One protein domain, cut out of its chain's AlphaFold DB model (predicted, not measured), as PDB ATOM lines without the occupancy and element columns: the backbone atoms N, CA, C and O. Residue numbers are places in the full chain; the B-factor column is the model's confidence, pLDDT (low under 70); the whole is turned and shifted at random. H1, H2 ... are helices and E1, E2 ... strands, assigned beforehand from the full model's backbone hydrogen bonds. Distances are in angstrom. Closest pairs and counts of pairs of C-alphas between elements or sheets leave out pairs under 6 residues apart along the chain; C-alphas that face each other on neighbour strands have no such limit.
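This is residues 97 to 205 of the 287 residues of a protein of uncultured Ruminococcus sp (UniProt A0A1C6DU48). Two small three-stranded sheets, E2 E5 E8 and E1 E4 E3, lie face to face as a sandwich, their strands crossed at 38 degrees, and the short helix H1 packs on the first, over E8. Between E5 and E8 a long arm runs out from this body to the small hairpin of E6 and E7 at its far end. The printed part has 109 residues, in the order H1 E1 E2 E3 E4 E5 E6 E7 E8; the sheets are antiparallel, the class is mostly strand, and under half of the residues are in named elements. The whole is loose, with a radius of gyration of the C-alphas of 18.7 A, and the arm makes the longest of its spans of 66 by 25 by 24 A.

E2 is residues 132 to 136, E5 157 to 163 (20.0 A) and E8 196 to 202 (20.3 A), which ends at C-alpha 202 (206.765, 141.883, 176.060). E1 is 119 to 123, E4 148 to 153 and E3 139 to 144. H1, 104 to 109, begins at C-alpha 104 (212.013, 132.164, 167.601). E6 is 175 to 178 and E7 185 to 188.

In the first sheet N 135 and O 160 of E2 and E5 are 2.8 A apart, N 159 and O 199 of E5 and E8 2.7 A. H1 is on this sheet, at a height over the sheet of 6.9 A, only just slantwise to E8 at 30.1 degrees on the local plane; the closest C-alphas, of Ala 107 and Ala 199, are 5.0 A apart. Both O i to N i+4 pairs of H1 are within hydrogen-bond range. In the other sheet N 122 and O 149 of E1 and E4 are 2.8 A apart, as are N 142 and O 150 of the hairpin E3 and E4. In the hairpin E6 and E7, N 177 and O 186 are 2.8 A apart; E6 and E8 are apart.

The C-alphas farthest apart, of Ser 116 and Asn 183, are 66.3 A apart. The printed part has no cut; the link E5 to E6 is long, with 11 residues. Mean pLDDT of the printed part is 82.0, with residues 155 to 156 and 167 to 190 under 70.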
ATOM      1  N   VAL A  97     200.585 132.395 158.925       95.69
ATOM      2  CA  VAL A  97     200.007 133.203 160.008       95.69
ATOM      3  C   VAL A  97     200.666 134.579 159.936       95.69
ATOM      4  O   VAL A  97     201.843 134.731 160.242       95.69
ATOM      5  N   SER A  98     199.918 135.586 159.495       96.25
ATOM      6  CA  SER A  98     200.486 136.842 158.970       96.25
ATOM      7  C   SER A  98     201.251 137.720 159.969       96.25
ATOM      8  O   SER A  98     201.998 138.594 159.540       96.25
ATOM      9  N   PHE A  99     201.080 137.516 161.277       95.88
ATOM     10  CA  PHE A  99     201.847 138.220 162.314       95.88
ATOM     11  C   PHE A  99     203.044 137.415 162.839       95.88
ATOM     12  O   PHE A  99     203.790 137.912 163.683       95.88
ATOM     13  N   ALA A 100     203.172 136.154 162.428       96.38
ATOM     14  CA  ALA A 100     204.094 135.208 163.024       96.38
ATOM     15  C   ALA A 100     205.373 135.047 162.201       96.38
ATOM     16  O   ALA A 100     205.434 135.339 161.010       96.38
ATOM     17  N   TYR A 101     206.396 134.519 162.856       96.31
ATOM     18  CA  TYR A 101     207.723 134.304 162.305       96.31
ATOM     19  C   TYR A 101     208.055 132.817 162.296       96.31
ATOM     20  O   TYR A 101     207.626 132.077 163.175       96.31
ATOM     21  N   LYS A 102     208.873 132.372 161.339       93.25
ATOM     22  CA  LYS A 102     209.360 130.978 161.267       93.25
ATOM     23  C   LYS A 102     210.501 130.670 162.243       93.25
ATOM     24  O   LYS A 102     210.910 129.523 162.368       93.25
ATOM     25  N   LYS A 103     211.052 131.694 162.902       94.00
ATOM     26  CA  LYS A 103     212.176 131.579 163.839       94.00
ATOM     27  C   LYS A 103     211.843 132.270 165.152       94.00
ATOM     28  O   LYS A 103     211.305 133.378 165.153       94.00
ATOM     29  N   ASP A 104     212.222 131.637 166.255       92.50
ATOM     30  CA  ASP A 104     212.013 132.164 167.601       92.50
ATOM     31  C   ASP A 104     212.821 133.450 167.853       92.50
ATOM     32  O   ASP A 104     212.316 134.383 168.474       92.50
ATOM     33  N   SER A 105     214.053 133.523 167.341       93.19
ATOM     34  CA  SER A 105     214.941 134.681 167.471       93.19
ATOM     35  C   SER A 105     214.333 135.930 166.841       93.19
ATOM     36  O   SER A 105     214.270 136.975 167.484       93.19
ATOM     37  N   LEU A 106     213.795 135.792 165.629       94.31
ATOM     38  CA  LEU A 106     213.160 136.887 164.904       94.31
ATOM     39  C   LEU A 106     211.859 137.336 165.580       94.31
ATOM     40  O   LEU A 106     211.591 138.534 165.669       94.31
ATOM     41  N   ALA A 107     211.080 136.391 166.122       94.00
ATOM     42  CA  ALA A 107     209.906 136.724 166.921       94.00
ATOM     43  C   ALA A 107     210.281 137.535 168.171       94.00
ATOM     44  O   ALA A 107     209.627 138.532 168.461       94.00
ATOM     45  N   LYS A 108     211.341 137.139 168.890       90.69
ATOM     46  CA  LYS A 108     211.833 137.842 170.090       90.69
ATOM     47  C   LYS A 108     212.350 139.248 169.774       90.69
ATOM     48  O   LYS A 108     212.067 140.172 170.533       90.69
ATOM     49  N   GLU A 109     213.081 139.410 168.673       92.31
ATOM     50  CA  GLU A 109     213.568 140.715 168.204       92.31
ATOM     51  C   GLU A 109     212.405 141.674 167.915       92.31
ATOM     52  O   GLU A 109     212.429 142.835 168.320       92.31
ATOM     53  N   ASN A 110     211.331 141.149 167.319       92.94
ATOM     54  CA  ASN A 110     210.137 141.902 166.940       92.94
ATOM     55  C   ASN A 110     208.997 141.791 167.972       92.94
ATOM     56  O   ASN A 110     207.820 141.911 167.625       92.94
ATOM     57  N   ALA A 111     209.325 141.537 169.243       90.25
ATOM     58  CA  ALA A 111     208.324 141.338 170.285       90.25
ATOM     59  C   ALA A 111     207.495 142.609 170.542       90.25
ATOM     60  O   ALA A 111     208.037 143.688 170.809       90.25
ATOM     61  N   LEU A 112     206.171 142.459 170.530       90.50
ATOM     62  CA  LEU A 112     205.214 143.559 170.678       90.50
ATOM     63  C   LEU A 112     204.927 143.839 172.154       90.50
ATOM     64  O   LEU A 112     204.929 142.927 172.974       90.50
ATOM     65  N   LYS A 113     204.674 145.096 172.526       86.12
ATOM     66  CA  LYS A 113     204.317 145.444 173.910       86.12
ATOM     67  C   LYS A 113     202.840 145.139 174.162       86.12
ATOM     68  O   LYS A 113     201.992 145.531 173.361       86.12
ATOM     69  N   CYS A 114     202.537 144.451 175.259       86.44
ATOM     70  CA  CYS A 114     201.154 144.285 175.708       86.44
ATOM     71  C   CYS A 114     200.539 145.612 176.189       86.44
ATOM     72  O   CYS A 114     201.245 146.592 176.442       86.44
ATOM     73  N   GLY A 115     199.210 145.634 176.299       81.94
ATOM     74  CA  GLY A 115     198.467 146.721 176.928       81.94
ATOM     75  C   GLY A 115     198.700 146.786 178.439       81.94
ATOM     76  O   GLY A 115     199.315 145.903 179.037       81.94
ATOM     77  N   SER A 116     198.167 147.827 179.079       76.62
ATOM     78  CA  SER A 116     198.271 148.030 180.533       76.62
ATOM     79  C   SER A 116     197.646 146.899 181.361       76.62
ATOM     80  O   SER A 116     198.064 146.670 182.492       76.62
ATOM     81  N   ASP A 117     196.687 146.161 180.795       80.12
ATOM     82  CA  ASP A 117     196.060 144.979 181.399       80.12
ATOM     83  C   ASP A 117     196.898 143.688 181.247       80.12
ATOM     84  O   ASP A 117     196.489 142.609 181.692       80.12
ATOM     85  N   GLY A 118     198.072 143.785 180.616       82.50
ATOM     86  CA  GLY A 118     198.964 142.665 180.332       82.50
ATOM     87  C   GLY A 118     198.535 141.800 179.150       82.50
ATOM     88  O   GLY A 118     199.093 140.714 178.965       82.50
ATOM     89  N   THR A 119     197.557 142.237 178.348       91.00
ATOM     90  CA  THR A 119     197.072 141.479 177.188       91.00
ATOM     91  C   THR A 119     197.521 142.062 175.853       91.00
ATOM     92  O   THR A 119     197.810 143.251 175.722       91.00
ATOM     93  N   TYR A 120     197.601 141.207 174.836       93.06
ATOM     94  CA  TYR A 120     197.827 141.614 173.452       93.06
ATOM     95  C   TYR A 120     196.971 140.761 172.516       93.06
ATOM     96  O   TYR A 120     196.867 139.548 172.711       93.06
ATOM     97  N   THR A 121     196.376 141.387 171.499       95.81
ATOM     98  CA  THR A 121     195.593 140.695 170.468       95.81
ATOM     99  C   THR A 121     196.334 140.747 169.142       95.81
ATOM    100  O   THR A 121     196.446 141.803 168.522       95.81
ATOM    101  N   PHE A 122     196.800 139.591 168.687       96.69
ATOM    102  CA  PHE A 122     197.317 139.420 167.339       96.69
ATOM    103  C   PHE A 122     196.173 139.238 166.344       96.69
ATOM    104  O   PHE A 122     195.196 138.547 166.638       96.69
ATOM    105  N   THR A 123     196.336 139.807 165.150       97.75
ATOM    106  CA  THR A 123     195.392 139.656 164.039       97.75
ATOM    107  C   THR A 123     196.064 138.903 162.901       97.75
ATOM    108  O   THR A 123     197.032 139.393 162.320       97.75
ATOM    109  N   ASP A 124     195.527 137.736 162.560       97.62
ATOM    110  CA  ASP A 124     195.896 136.995 161.366       97.62
ATOM    111  C   ASP A 124     194.966 137.325 160.188       97.62
ATOM    112  O   ASP A 124     193.817 136.889 160.123       97.62
ATOM    113  N   LYS A 125     195.509 138.048 159.208       97.12
ATOM    114  CA  LYS A 125     194.855 138.407 157.944       97.12
ATOM    115  C   LYS A 125     194.522 137.197 157.061       97.12
ATOM    116  O   LYS A 125     193.691 137.326 156.168       97.12
ATOM    117  N   ASN A 126     195.153 136.044 157.293       95.50
ATOM    118  CA  ASN A 126     194.966 134.839 156.483       95.50
ATOM    119  C   ASN A 126     194.020 133.801 157.108       95.50
ATOM    120  O   ASN A 126     193.736 132.794 156.457       95.50
ATOM    121  N   GLY A 127     193.517 134.031 158.326       94.81
ATOM    122  CA  GLY A 127     192.515 133.168 158.961       94.81
ATOM    123  C   GLY A 127     193.000 131.753 159.304       94.81
ATOM    124  O   GLY A 127     192.207 130.813 159.278       94.81
ATOM    125  N   GLN A 128     194.293 131.574 159.568       94.25
ATOM    126  CA  GLN A 128     194.943 130.269 159.690       94.25
ATOM    127  C   GLN A 128     194.964 129.705 161.105       94.25
ATOM    128  O   GLN A 128     195.261 128.525 161.277       94.25
ATOM    129  N   LEU A 129     194.655 130.501 162.129       94.56
ATOM    130  CA  LEU A 129     194.929 130.139 163.525       94.56
ATOM    131  C   LEU A 129     194.244 128.843 163.983       94.56
ATOM    132  O   LEU A 129     194.780 128.145 164.841       94.56
ATOM    133  N   ASN A 130     193.102 128.463 163.403       92.06
ATOM    134  CA  ASN A 130     192.438 127.194 163.731       92.06
ATOM    135  C   ASN A 130     193.286 125.960 163.376       92.06
ATOM    136  O   ASN A 130     193.163 124.931 164.036       92.06
ATOM    137  N   ASN A 131     194.208 126.084 162.421       91.25
ATOM    138  CA  ASN A 131     195.099 125.002 162.003       91.25
ATOM    139  C   ASN A 131     196.247 124.743 163.002       91.25
ATOM    140  O   ASN A 131     196.947 123.736 162.878       91.25
ATOM    141  N   PHE A 132     196.446 125.630 163.984       92.69
ATOM    142  CA  PHE A 132     197.600 125.620 164.885       92.69
ATOM    143  C   PHE A 132     197.188 125.490 166.344       92.69
ATOM    144  O   PHE A 132     196.343 126.244 166.818       92.69
ATOM    145  N   ASP A 133     197.849 124.624 167.095       92.25
ATOM    146  CA  ASP A 133     197.775 124.665 168.550       92.25
ATOM    147  C   ASP A 133     198.701 125.755 169.068       92.25
ATOM    148  O   ASP A 133     199.818 125.930 168.583       92.25
ATOM    149  N   VAL A 134     198.216 126.514 170.045       93.31
ATOM    150  CA  VAL A 134     198.929 127.668 170.589       93.31
ATOM    151  C   VAL A 134     199.404 127.328 171.989       93.31
ATOM    152  O   VAL A 134     198.609 126.969 172.852       93.31
ATOM    153  N   THR A 135     200.700 127.485 172.226       91.06
ATOM    154  CA  THR A 135     201.310 127.403 173.551       91.06
ATOM    155  C   THR A 135     201.934 128.750 173.889       91.06
ATOM    156  O   THR A 135     202.691 129.317 173.102       91.06
ATOM    157  N   VAL A 136     201.623 129.269 175.073       88.12
ATOM    158  CA  VAL A 136     202.216 130.500 175.606       88.12
ATOM    159  C   VAL A 136     203.079 130.103 176.794       88.12
ATOM    160  O   VAL A 136     202.563 129.557 177.766       88.12
ATOM    161  N   LYS A 137     204.391 130.340 176.721       82.00
ATOM    162  CA  LYS A 137     205.285 130.055 177.848       82.00
ATOM    163  C   LYS A 137     205.120 131.137 178.918       82.00
ATOM    164  O   LYS A 137     205.261 132.313 178.593       82.00
ATOM    165  N   ASP A 138     204.868 130.728 180.165       76.50
ATOM    166  CA  ASP A 138     204.685 131.609 181.333       76.50
ATOM    167  C   ASP A 138     203.668 132.740 181.063       76.50
ATOM    168  O   ASP A 138     203.934 133.935 181.215       76.50
ATOM    169  N   GLY A 139     202.508 132.343 180.552       83.62
ATOM    170  CA  GLY A 139     201.385 133.204 180.218       83.62
ATOM    171  C   GLY A 139     200.176 132.344 179.875       83.62
ATOM    172  O   GLY A 139     200.168 131.137 180.126       83.62
ATOM    173  N   SER A 140     199.147 132.946 179.290       89.94
ATOM    174  CA  SER A 140     197.954 132.198 178.894       89.94
ATOM    175  C   SER A 140     197.332 132.720 177.608       89.94
ATOM    176  O   SER A 140     197.439 133.895 177.250       89.94
ATOM    177  N   VAL A 141     196.657 131.819 176.899       93.75
ATOM    178  CA  VAL A 141     195.733 132.199 175.831       93.75
ATOM    179  C   VAL A 141     194.451 132.695 176.495       93.75
ATOM    180  O   VAL A 141     193.841 131.976 177.279       93.75
ATOM    181  N   VAL A 142     194.054 133.929 176.188       95.00
ATOM    182  CA  VAL A 142     192.804 134.531 176.679       95.00
ATOM    183  C   VAL A 142     191.652 134.153 175.758       95.00
ATOM    184  O   VAL A 142     190.587 133.761 176.221       95.00
ATOM    185  N   SER A 143     191.858 134.270 174.446       96.38
ATOM    186  CA  SER A 143     190.894 133.828 173.442       96.38
ATOM    187  C   SER A 143     191.577 133.539 172.111       96.38
ATOM    188  O   SER A 143     192.654 134.059 171.809       96.38
ATOM    189  N   LYS A 144     190.936 132.697 171.302       96.31
ATOM    190  CA  LYS A 144     191.407 132.319 169.973       96.31
ATOM    191  C   LYS A 144     190.217 132.162 169.030       96.31
ATOM    192  O   LYS A 144     189.233 131.513 169.372       96.31
ATOM    193  N   SER A 145     190.336 132.734 167.841       96.62
ATOM    194  CA  SER A 145     189.460 132.508 166.693       96.62
ATOM    195  C   SER A 145     190.314 132.182 165.464       96.62
ATOM    196  O   SER A 145     191.539 132.112 165.561       96.62
ATOM    197  N   ALA A 146     189.693 132.019 164.294       94.06
ATOM    198  CA  ALA A 146     190.432 131.816 163.048       94.06
ATOM    199  C   ALA A 146     191.370 132.994 162.709       94.06
ATOM    200  O   ALA A 146     192.419 132.781 162.106       94.06
ATOM    201  N   THR A 147     191.007 134.222 163.096       97.25
ATOM    202  CA  THR A 147     191.695 135.462 162.695       97.25
ATOM    203  C   THR A 147     192.285 136.250 163.857       97.25
ATOM    204  O   THR A 147     193.037 137.189 163.619       97.25
ATOM    205  N   GLN A 148     191.968 135.916 165.109       98.00
ATOM    206  CA  GLN A 148     192.492 136.630 166.270       98.00
ATOM    207  C   GLN A 148     193.025 135.678 167.332       98.00
ATOM    208  O   GLN A 148     192.404 134.667 167.658       98.00
ATOM    209  N   LEU A 149     194.164 136.049 167.911       97.44
ATOM    210  CA  LEU A 149     194.751 135.389 169.069       97.44
ATOM    211  C   LEU A 149     194.992 136.440 170.151       97.44
ATOM    212  O   LEU A 149     195.899 137.264 170.024       97.44
ATOM    213  N   LYS A 150     194.192 136.404 171.218       96.00
ATOM    214  CA  LYS A 150     194.412 137.227 172.407       96.00
ATOM    215  C   LYS A 150     195.171 136.417 173.445       96.00
ATOM    216  O   LYS A 150     194.732 135.342 173.851       96.00
ATOM    217  N   VAL A 151     196.287 136.957 173.908       93.69
ATOM    218  CA  VAL A 151     197.113 136.357 174.960       93.69
ATOM    219  C   VAL A 151     197.249 137.308 176.136       93.69
ATOM    220  O   VAL A 151     197.125 138.524 175.982       93.69
ATOM    221  N   LYS A 152     197.543 136.745 177.301       88.06
ATOM    222  CA  LYS A 152     198.040 137.465 178.466       88.06
ATOM    223  C   LYS A 152     199.483 137.041 178.685       88.06
ATOM    224  O   LYS A 152     199.765 135.849 178.810       88.06
ATOM    225  N   ALA A 153     200.385 138.013 178.684       75.75
ATOM    226  CA  ALA A 153     201.815 137.773 178.796       75.75
ATOM    227  C   ALA A 153     202.331 138.284 180.143       75.75
ATOM    228  O   ALA A 153     202.089 139.435 180.511       75.75
ATOM    229  N   GLU A 154     203.086 137.451 180.856       70.44
ATOM    230  CA  GLU A 154     204.011 137.953 181.875       70.44
ATOM    231  C   GLU A 154     205.237 138.597 181.189       70.44
ATOM    232  O   GLU A 154     205.324 138.637 179.960       70.44
ATOM    233  N   ALA A 155     206.182 139.178 181.933       62.06
ATOM    234  CA  ALA A 155     207.309 139.915 181.341       62.06
ATOM    235  C   ALA A 155     208.152 139.054 180.360       62.06
ATOM    236  O   ALA A 155     208.577 137.953 180.706       62.06
ATOM    237  N   ASN A 156     208.436 139.592 179.158       58.12
ATOM    238  CA  ASN A 156     209.318 139.029 178.111       58.12
ATOM    239  C   ASN A 156     209.002 137.590 177.629       58.12
ATOM    240  O   ASN A 156     209.821 136.689 177.829       58.12
ATOM    241  N   LYS A 157     207.857 137.345 176.964       71.12
ATOM    242  CA  LYS A 157     207.395 135.975 176.649       71.12
ATOM    243  C   LYS A 157     207.256 135.651 175.163       71.12
ATOM    244  O   LYS A 157     206.943 136.496 174.324       71.12
ATOM    245  N   LEU A 158     207.483 134.369 174.876       82.81
ATOM    246  CA  LEU A 158     207.396 133.752 173.556       82.81
ATOM    247  C   LEU A 158     206.110 132.924 173.448       82.81
ATOM    248  O   LEU A 158     205.768 132.153 174.347       82.81
ATOM    249  N   ILE A 159     205.436 133.075 172.319       89.88
ATOM    250  CA  ILE A 159     204.277 132.302 171.887       89.88
ATOM    251  C   ILE A 159     204.754 131.352 170.797       89.88
ATOM    252  O   ILE A 159     205.362 131.784 169.813       89.88
ATOM    253  N   THR A 160     204.432 130.079 170.960       89.88
ATOM    254  CA  THR A 160     204.696 129.033 169.975       89.88
ATOM    255  C   THR A 160     203.371 128.548 169.408       89.88
ATOM    256  O   THR A 160     202.421 128.286 170.145       89.88
ATOM    257  N   MET A 161     203.298 128.433 168.091       91.19
ATOM    258  CA  MET A 161     202.144 127.942 167.352       91.19
ATOM    259  C   MET A 161     202.595 126.761 166.510       91.19
ATOM    260  O   MET A 161     203.433 126.927 165.628       91.19
ATOM    261  N   LYS A 162     202.040 125.582 166.773       88.44
ATOM    262  CA  LYS A 162     202.405 124.354 166.069       88.44
ATOM    263  C   LYS A 162     201.241 123.856 165.235       88.44
ATOM    264  O   LYS A 162     200.129 123.710 165.740       88.44
ATOM    265  N   GLN A 163     201.483 123.597 163.956       86.25
ATOM    266  CA  GLN A 163     200.444 123.098 163.070       86.25
ATOM    267  C   GLN A 163     200.104 121.634 163.378       86.25
ATOM    268  O   GLN A 163     200.889 120.744 163.070       86.25
ATOM    269  N   ASN A 164     198.916 121.384 163.934       80.06
ATOM    270  CA  ASN A 164     198.487 120.036 164.336       80.06
ATOM    271  C   ASN A 164     197.069 119.664 163.858       80.06
ATOM    272  O   ASN A 164     196.756 118.481 163.774       80.06
ATOM    273  N   ASN A 165     196.220 120.635 163.489       73.75
ATOM    274  CA  ASN A 165     194.801 120.401 163.155       73.75
ATOM    275  C   ASN A 165     194.558 120.160 161.654       73.75
ATOM    276  O   ASN A 165     193.585 120.630 161.070       73.75
ATOM    277  N   VAL A 166     195.481 119.455 161.014       74.81
ATOM    278  CA  VAL A 166     195.478 119.111 159.583       74.81
ATOM    279  C   VAL A 166     195.849 117.629 159.443       74.81
ATOM    280  O   VAL A 166     195.972 116.950 160.461       74.81
ATOM    281  N   ASN A 167     196.032 117.083 158.234       68.44
ATOM    282  CA  ASN A 167     196.441 115.679 158.048       68.44
ATOM    283  C   ASN A 167     197.923 115.449 158.439       68.44
ATOM    284  O   ASN A 167     198.718 114.909 157.681       68.44
ATOM    285  N   ALA A 168     198.300 115.860 159.650       60.88
ATOM    286  CA  ALA A 168     199.628 115.767 160.242       60.88
ATOM    287  C   ALA A 168     199.816 114.495 161.091       60.88
ATOM    288  O   ALA A 168     200.798 114.396 161.821       60.88
ATOM    289  N   SER A 169     198.911 113.506 161.004       56.38
ATOM    290  CA  SER A 169     198.935 112.298 161.852       56.38
ATOM    291  C   SER A 169     200.167 111.403 161.654       56.38
ATOM    292  O   SER A 169     200.301 110.390 162.332       56.38
ATOM    293  N   GLY A 170     201.072 111.743 160.728       54.09
ATOM    294  CA  GLY A 170     202.316 111.009 160.476       54.09
ATOM    295  C   GLY A 170     202.121 109.627 159.841       54.09
ATOM    296  O   GLY A 170     203.106 108.940 159.559       54.09
ATOM    297  N   GLU A 171     200.874 109.216 159.595       55.53
ATOM    298  CA  GLU A 171     200.534 107.942 158.969       55.53
ATOM    299  C   GLU A 171     200.702 108.021 157.453       55.53
ATOM    300  O   GLU A 171     200.240 108.950 156.796       55.53
ATOM    301  N   ARG A 172     201.434 107.039 156.919       55.59
ATOM    302  CA  ARG A 172     202.079 107.092 155.605       55.59
ATOM    303  C   ARG A 172     201.338 106.233 154.592       55.59
ATOM    304  O   ARG A 172     201.019 105.082 154.890       55.59
ATOM    305  N   CYS A 173     201.259 106.709 153.355       53.88
ATOM    306  CA  CYS A 173     201.126 105.844 152.190       53.88
ATOM    307  C   CYS A 173     202.263 106.124 151.203       53.88
ATOM    308  O   CYS A 173     202.645 107.276 151.003       53.88
ATOM    309  N   GLY A 174     202.842 105.066 150.629       56.66
ATOM    310  CA  GLY A 174     203.832 105.208 149.562       56.66
ATOM    311  C   GLY A 174     203.171 105.836 148.338       56.66
ATOM    312  O   GLY A 174     202.092 105.398 147.945       56.66
ATOM    313  N   MET A 175     203.798 106.861 147.765       65.19
ATOM    314  CA  MET A 175     203.316 107.498 146.537       65.19
ATOM    315  C   MET A 175     204.249 107.175 145.379       65.19
ATOM    316  O   MET A 175     205.466 107.057 145.557       65.19
ATOM    317  N   LEU A 176     203.662 107.015 144.197       64.88
ATOM    318  CA  LEU A 176     204.393 106.720 142.974       64.88
ATOM    319  C   LEU A 176     204.939 108.030 142.413       64.88
ATOM    320  O   LEU A 176     204.181 108.920 142.024       64.88
ATOM    321  N   VAL A 177     206.260 108.149 142.361       58.66
ATOM    322  CA  VAL A 177     206.955 109.255 141.704       58.66
ATOM    323  C   VAL A 177     207.691 108.735 140.475       58.66
ATOM    324  O   VAL A 177     208.288 107.659 140.490       58.66
ATOM    325  N   LEU A 178     207.640 109.501 139.390       55.75
ATOM    326  CA  LEU A 178     208.465 109.263 138.211       55.75
ATOM    327  C   LEU A 178     209.798 109.978 138.434       55.75
ATOM    328  O   LEU A 178     209.811 111.179 138.703       55.75
ATOM    329  N   THR A 179     210.911 109.252 138.359       49.03
ATOM    330  CA  THR A 179     212.246 109.859 138.360       49.03
ATOM    331  C   THR A 179     212.760 109.915 136.925       49.03
ATOM    332  O   THR A 179     212.579 108.978 136.150       49.03
ATOM    333  N   ASN A 180     213.365 111.040 136.539       47.22
ATOM    334  CA  ASN A 180     213.947 111.176 135.206       47.22
ATOM    335  C   ASN A 180     215.106 110.183 135.040       47.22
ATOM    336  O   ASN A 180     216.048 110.206 135.830       47.22
ATOM    337  N   GLY A 181     215.059 109.360 133.988       53.53
ATOM    338  CA  GLY A 181     216.226 108.618 133.490       53.53
ATOM    339  C   GLY A 181     216.083 107.098 133.391       53.53
ATOM    340  O   GLY A 181     216.912 106.454 132.761       53.53
ATOM    341  N   SER A 182     215.025 106.506 133.934       50.81
ATOM    342  CA  SER A 182     214.671 105.110 133.662       50.81
ATOM    343  C   SER A 182     213.156 105.045 133.566       50.81
ATOM    344  O   SER A 182     212.490 105.745 134.318       50.81
ATOM    345  N   ASN A 183     212.578 104.260 132.661       57.62
ATOM    346  CA  ASN A 183     211.120 104.126 132.494       57.62
ATOM    347  C   ASN A 183     210.413 103.467 133.710       57.62
ATOM    348  O   ASN A 183     209.402 102.787 133.558       57.62
ATOM    349  N   ASN A 184     210.950 103.641 134.918       59.03
ATOM    350  CA  ASN A 184     210.544 103.015 136.160       59.03
ATOM    351  C   ASN A 184     209.875 104.053 137.071       59.03
ATOM    352  O   ASN A 184     210.420 105.124 137.342       59.03
ATOM    353  N   GLN A 185     208.706 103.706 137.606       61.72
ATOM    354  CA  GLN A 185     208.127 104.426 138.738       61.72
ATOM    355  C   GLN A 185     208.860 104.021 140.018       61.72
ATOM    356  O   GLN A 185     209.097 102.842 140.267       61.72
ATOM    357  N   THR A 186     209.213 105.002 140.845       62.97
ATOM    358  CA  THR A 186     209.771 104.773 142.178       62.97
ATOM    359  C   THR A 186     208.686 105.016 143.218       62.97
ATOM    360  O   THR A 186     207.957 106.004 143.148       62.97
ATOM    361  N   ILE A 187     208.575 104.135 144.211       64.69
ATOM    362  CA  ILE A 187     207.752 104.396 145.394       64.69
ATOM    363  C   ILE A 187     208.599 105.211 146.364       64.69
ATOM    364  O   ILE A 187     209.641 104.741 146.820       64.69
ATOM    365  N   THR A 188     208.151 106.416 146.698       62.59
ATOM    366  CA  THR A 188     208.805 107.249 147.710       62.59
ATOM    367  C   THR A 188     207.926 107.418 148.946       62.59
ATOM    368  O   THR A 188     206.699 107.272 148.900       62.59
ATOM    369  N   LYS A 189     208.571 107.722 150.074       65.19
ATOM    370  CA  LYS A 189     207.920 108.126 151.320       65.19
ATOM    371  C   LYS A 189     208.130 109.624 151.486       65.19
ATOM    372  O   LYS A 189     209.198 110.048 151.909       65.19
ATOM    373  N   LEU A 190     207.106 110.402 151.171       67.44
ATOM    374  CA  LEU A 190     207.068 111.830 151.473       67.44
ATOM    375  C   LEU A 190     206.316 112.044 152.792       67.44
ATOM    376  O   LEU A 190     205.507 111.205 153.200       67.44
ATOM    377  N   GLN A 191     206.644 113.124 153.493       71.69
ATOM    378  CA  GLN A 191     206.033 113.479 154.770       71.69
ATOM    379  C   GLN A 191     205.279 114.796 154.626       71.69
ATOM    380  O   GLN A 191     205.672 115.655 153.840       71.69
ATOM    381  N   ALA A 192     204.197 114.938 155.391       77.38
ATOM    382  CA  ALA A 192     203.598 116.243 155.613       77.38
ATOM    383  C   ALA A 192     204.652 117.197 156.187       77.38
ATOM    384  O   ALA A 192     205.535 116.760 156.931       77.38
ATOM    385  N   ASP A 193     204.508 118.482 155.879       77.19
ATOM    386  CA  ASP A 193     205.381 119.549 156.376       77.19
ATOM    387  C   ASP A 193     204.619 120.451 157.371       77.19
ATOM    388  O   ASP A 193     204.149 121.534 157.004       77.19
ATOM    389  N   PRO A 194     204.367 119.989 158.620       85.19
ATOM    390  CA  PRO A 194     203.822 120.838 159.669       85.19
ATOM    391  C   PRO A 194     204.712 122.051 159.907       85.19
ATOM    392  O   PRO A 194     205.926 121.936 160.043       85.19
ATOM    393  N   ARG A 195     204.086 123.217 160.032       88.50
ATOM    394  CA  ARG A 195     204.798 124.470 160.258       88.50
ATOM    395  C   ARG A 195     204.788 124.837 161.731       88.50
ATOM    396  O   ARG A 195     203.735 124.829 162.374       88.50
ATOM    397  N   ASP A 196     205.948 125.249 162.216       91.44
ATOM    398  CA  ASP A 196     206.071 125.965 163.476       91.44
ATOM    399  C   ASP A 196     206.125 127.468 163.204       91.44
ATOM    400  O   ASP A 196     206.876 127.955 162.353       91.44
ATOM    401  N   TYR A 197     205.318 128.207 163.953       95.50
ATOM    402  CA  TYR A 197     205.289 129.658 163.945       95.50
ATOM    403  C   TYR A 197     205.504 130.207 165.350       95.50
ATOM    404  O   TYR A 197     205.106 129.622 166.355       95.50
ATOM    405  N   TYR A 198     206.110 131.383 165.404       95.50
ATOM    406  CA  TYR A 198     206.497 132.048 166.634       95.50
ATOM    407  C   TYR A 198     206.009 133.490 166.616       95.50
ATOM    408  O   TYR A 198     206.099 134.184 165.607       95.50
ATOM    409  N   ALA A 199     205.523 133.964 167.752       94.69
ATOM    410  CA  ALA A 199     205.264 135.377 167.996       94.69
ATOM    411  C   ALA A 199     205.740 135.708 169.407       94.69
ATOM    412  O   ALA A 199     205.866 134.815 170.241       94.69
ATOM    413  N   ALA A 200     206.029 136.967 169.705       91.81
ATOM    414  CA  ALA A 200     206.463 137.337 171.044       91.81
ATOM    415  C   ALA A 200     205.754 138.595 171.521       91.81
ATOM    416  O   ALA A 200     205.469 139.511 170.747       91.81
ATOM    417  N   VAL A 201     205.494 138.619 172.824       89.56
ATOM    418  CA  VAL A 201     204.918 139.762 173.521       89.56
ATOM    419  C   VAL A 201     205.803 140.081 174.713       89.56
ATOM    420  O   VAL A 201     206.130 139.218 175.530       89.56
ATOM    421  N   LYS A 202     206.181 141.346 174.840       84.94
ATOM    422  CA  LYS A 202     206.765 141.883 176.060       84.94
ATOM    423  C   LYS A 202     205.618 142.154 177.027       84.94
ATOM    424  O   LYS A 202     204.757 142.991 176.744       84.94
ATOM    425  N   GLY A 203     205.593 141.411 178.135       78.06
ATOM    426  CA  GLY A 203     204.715 141.711 179.263       78.06
ATOM    427  C   GLY A 203     204.947 143.117 179.815       78.06
ATOM    428  O   GLY A 203     205.868 143.822 179.397       78.06
ATOM    429  N   VAL A 204     204.095 143.525 180.750       80.31
ATOM    430  CA  VAL A 204     204.140 144.883 181.290       80.31
ATOM    431  C   VAL A 204     205.434 145.076 182.083       80.31
ATOM    432  O   VAL A 204     205.753 144.270 182.957       80.31
ATOM    433  N   GLU A 205     206.196 146.123 181.765       80.50
ATOM    434  CA  GLU A 205     207.400 146.477 182.520       80.50
ATOM    435  C   GLU A 205     207.019 146.847 183.959       80.50
ATOM    436  O   GLU A 205     206.083 147.616 184.182       80.50
TER     437      GLU A 205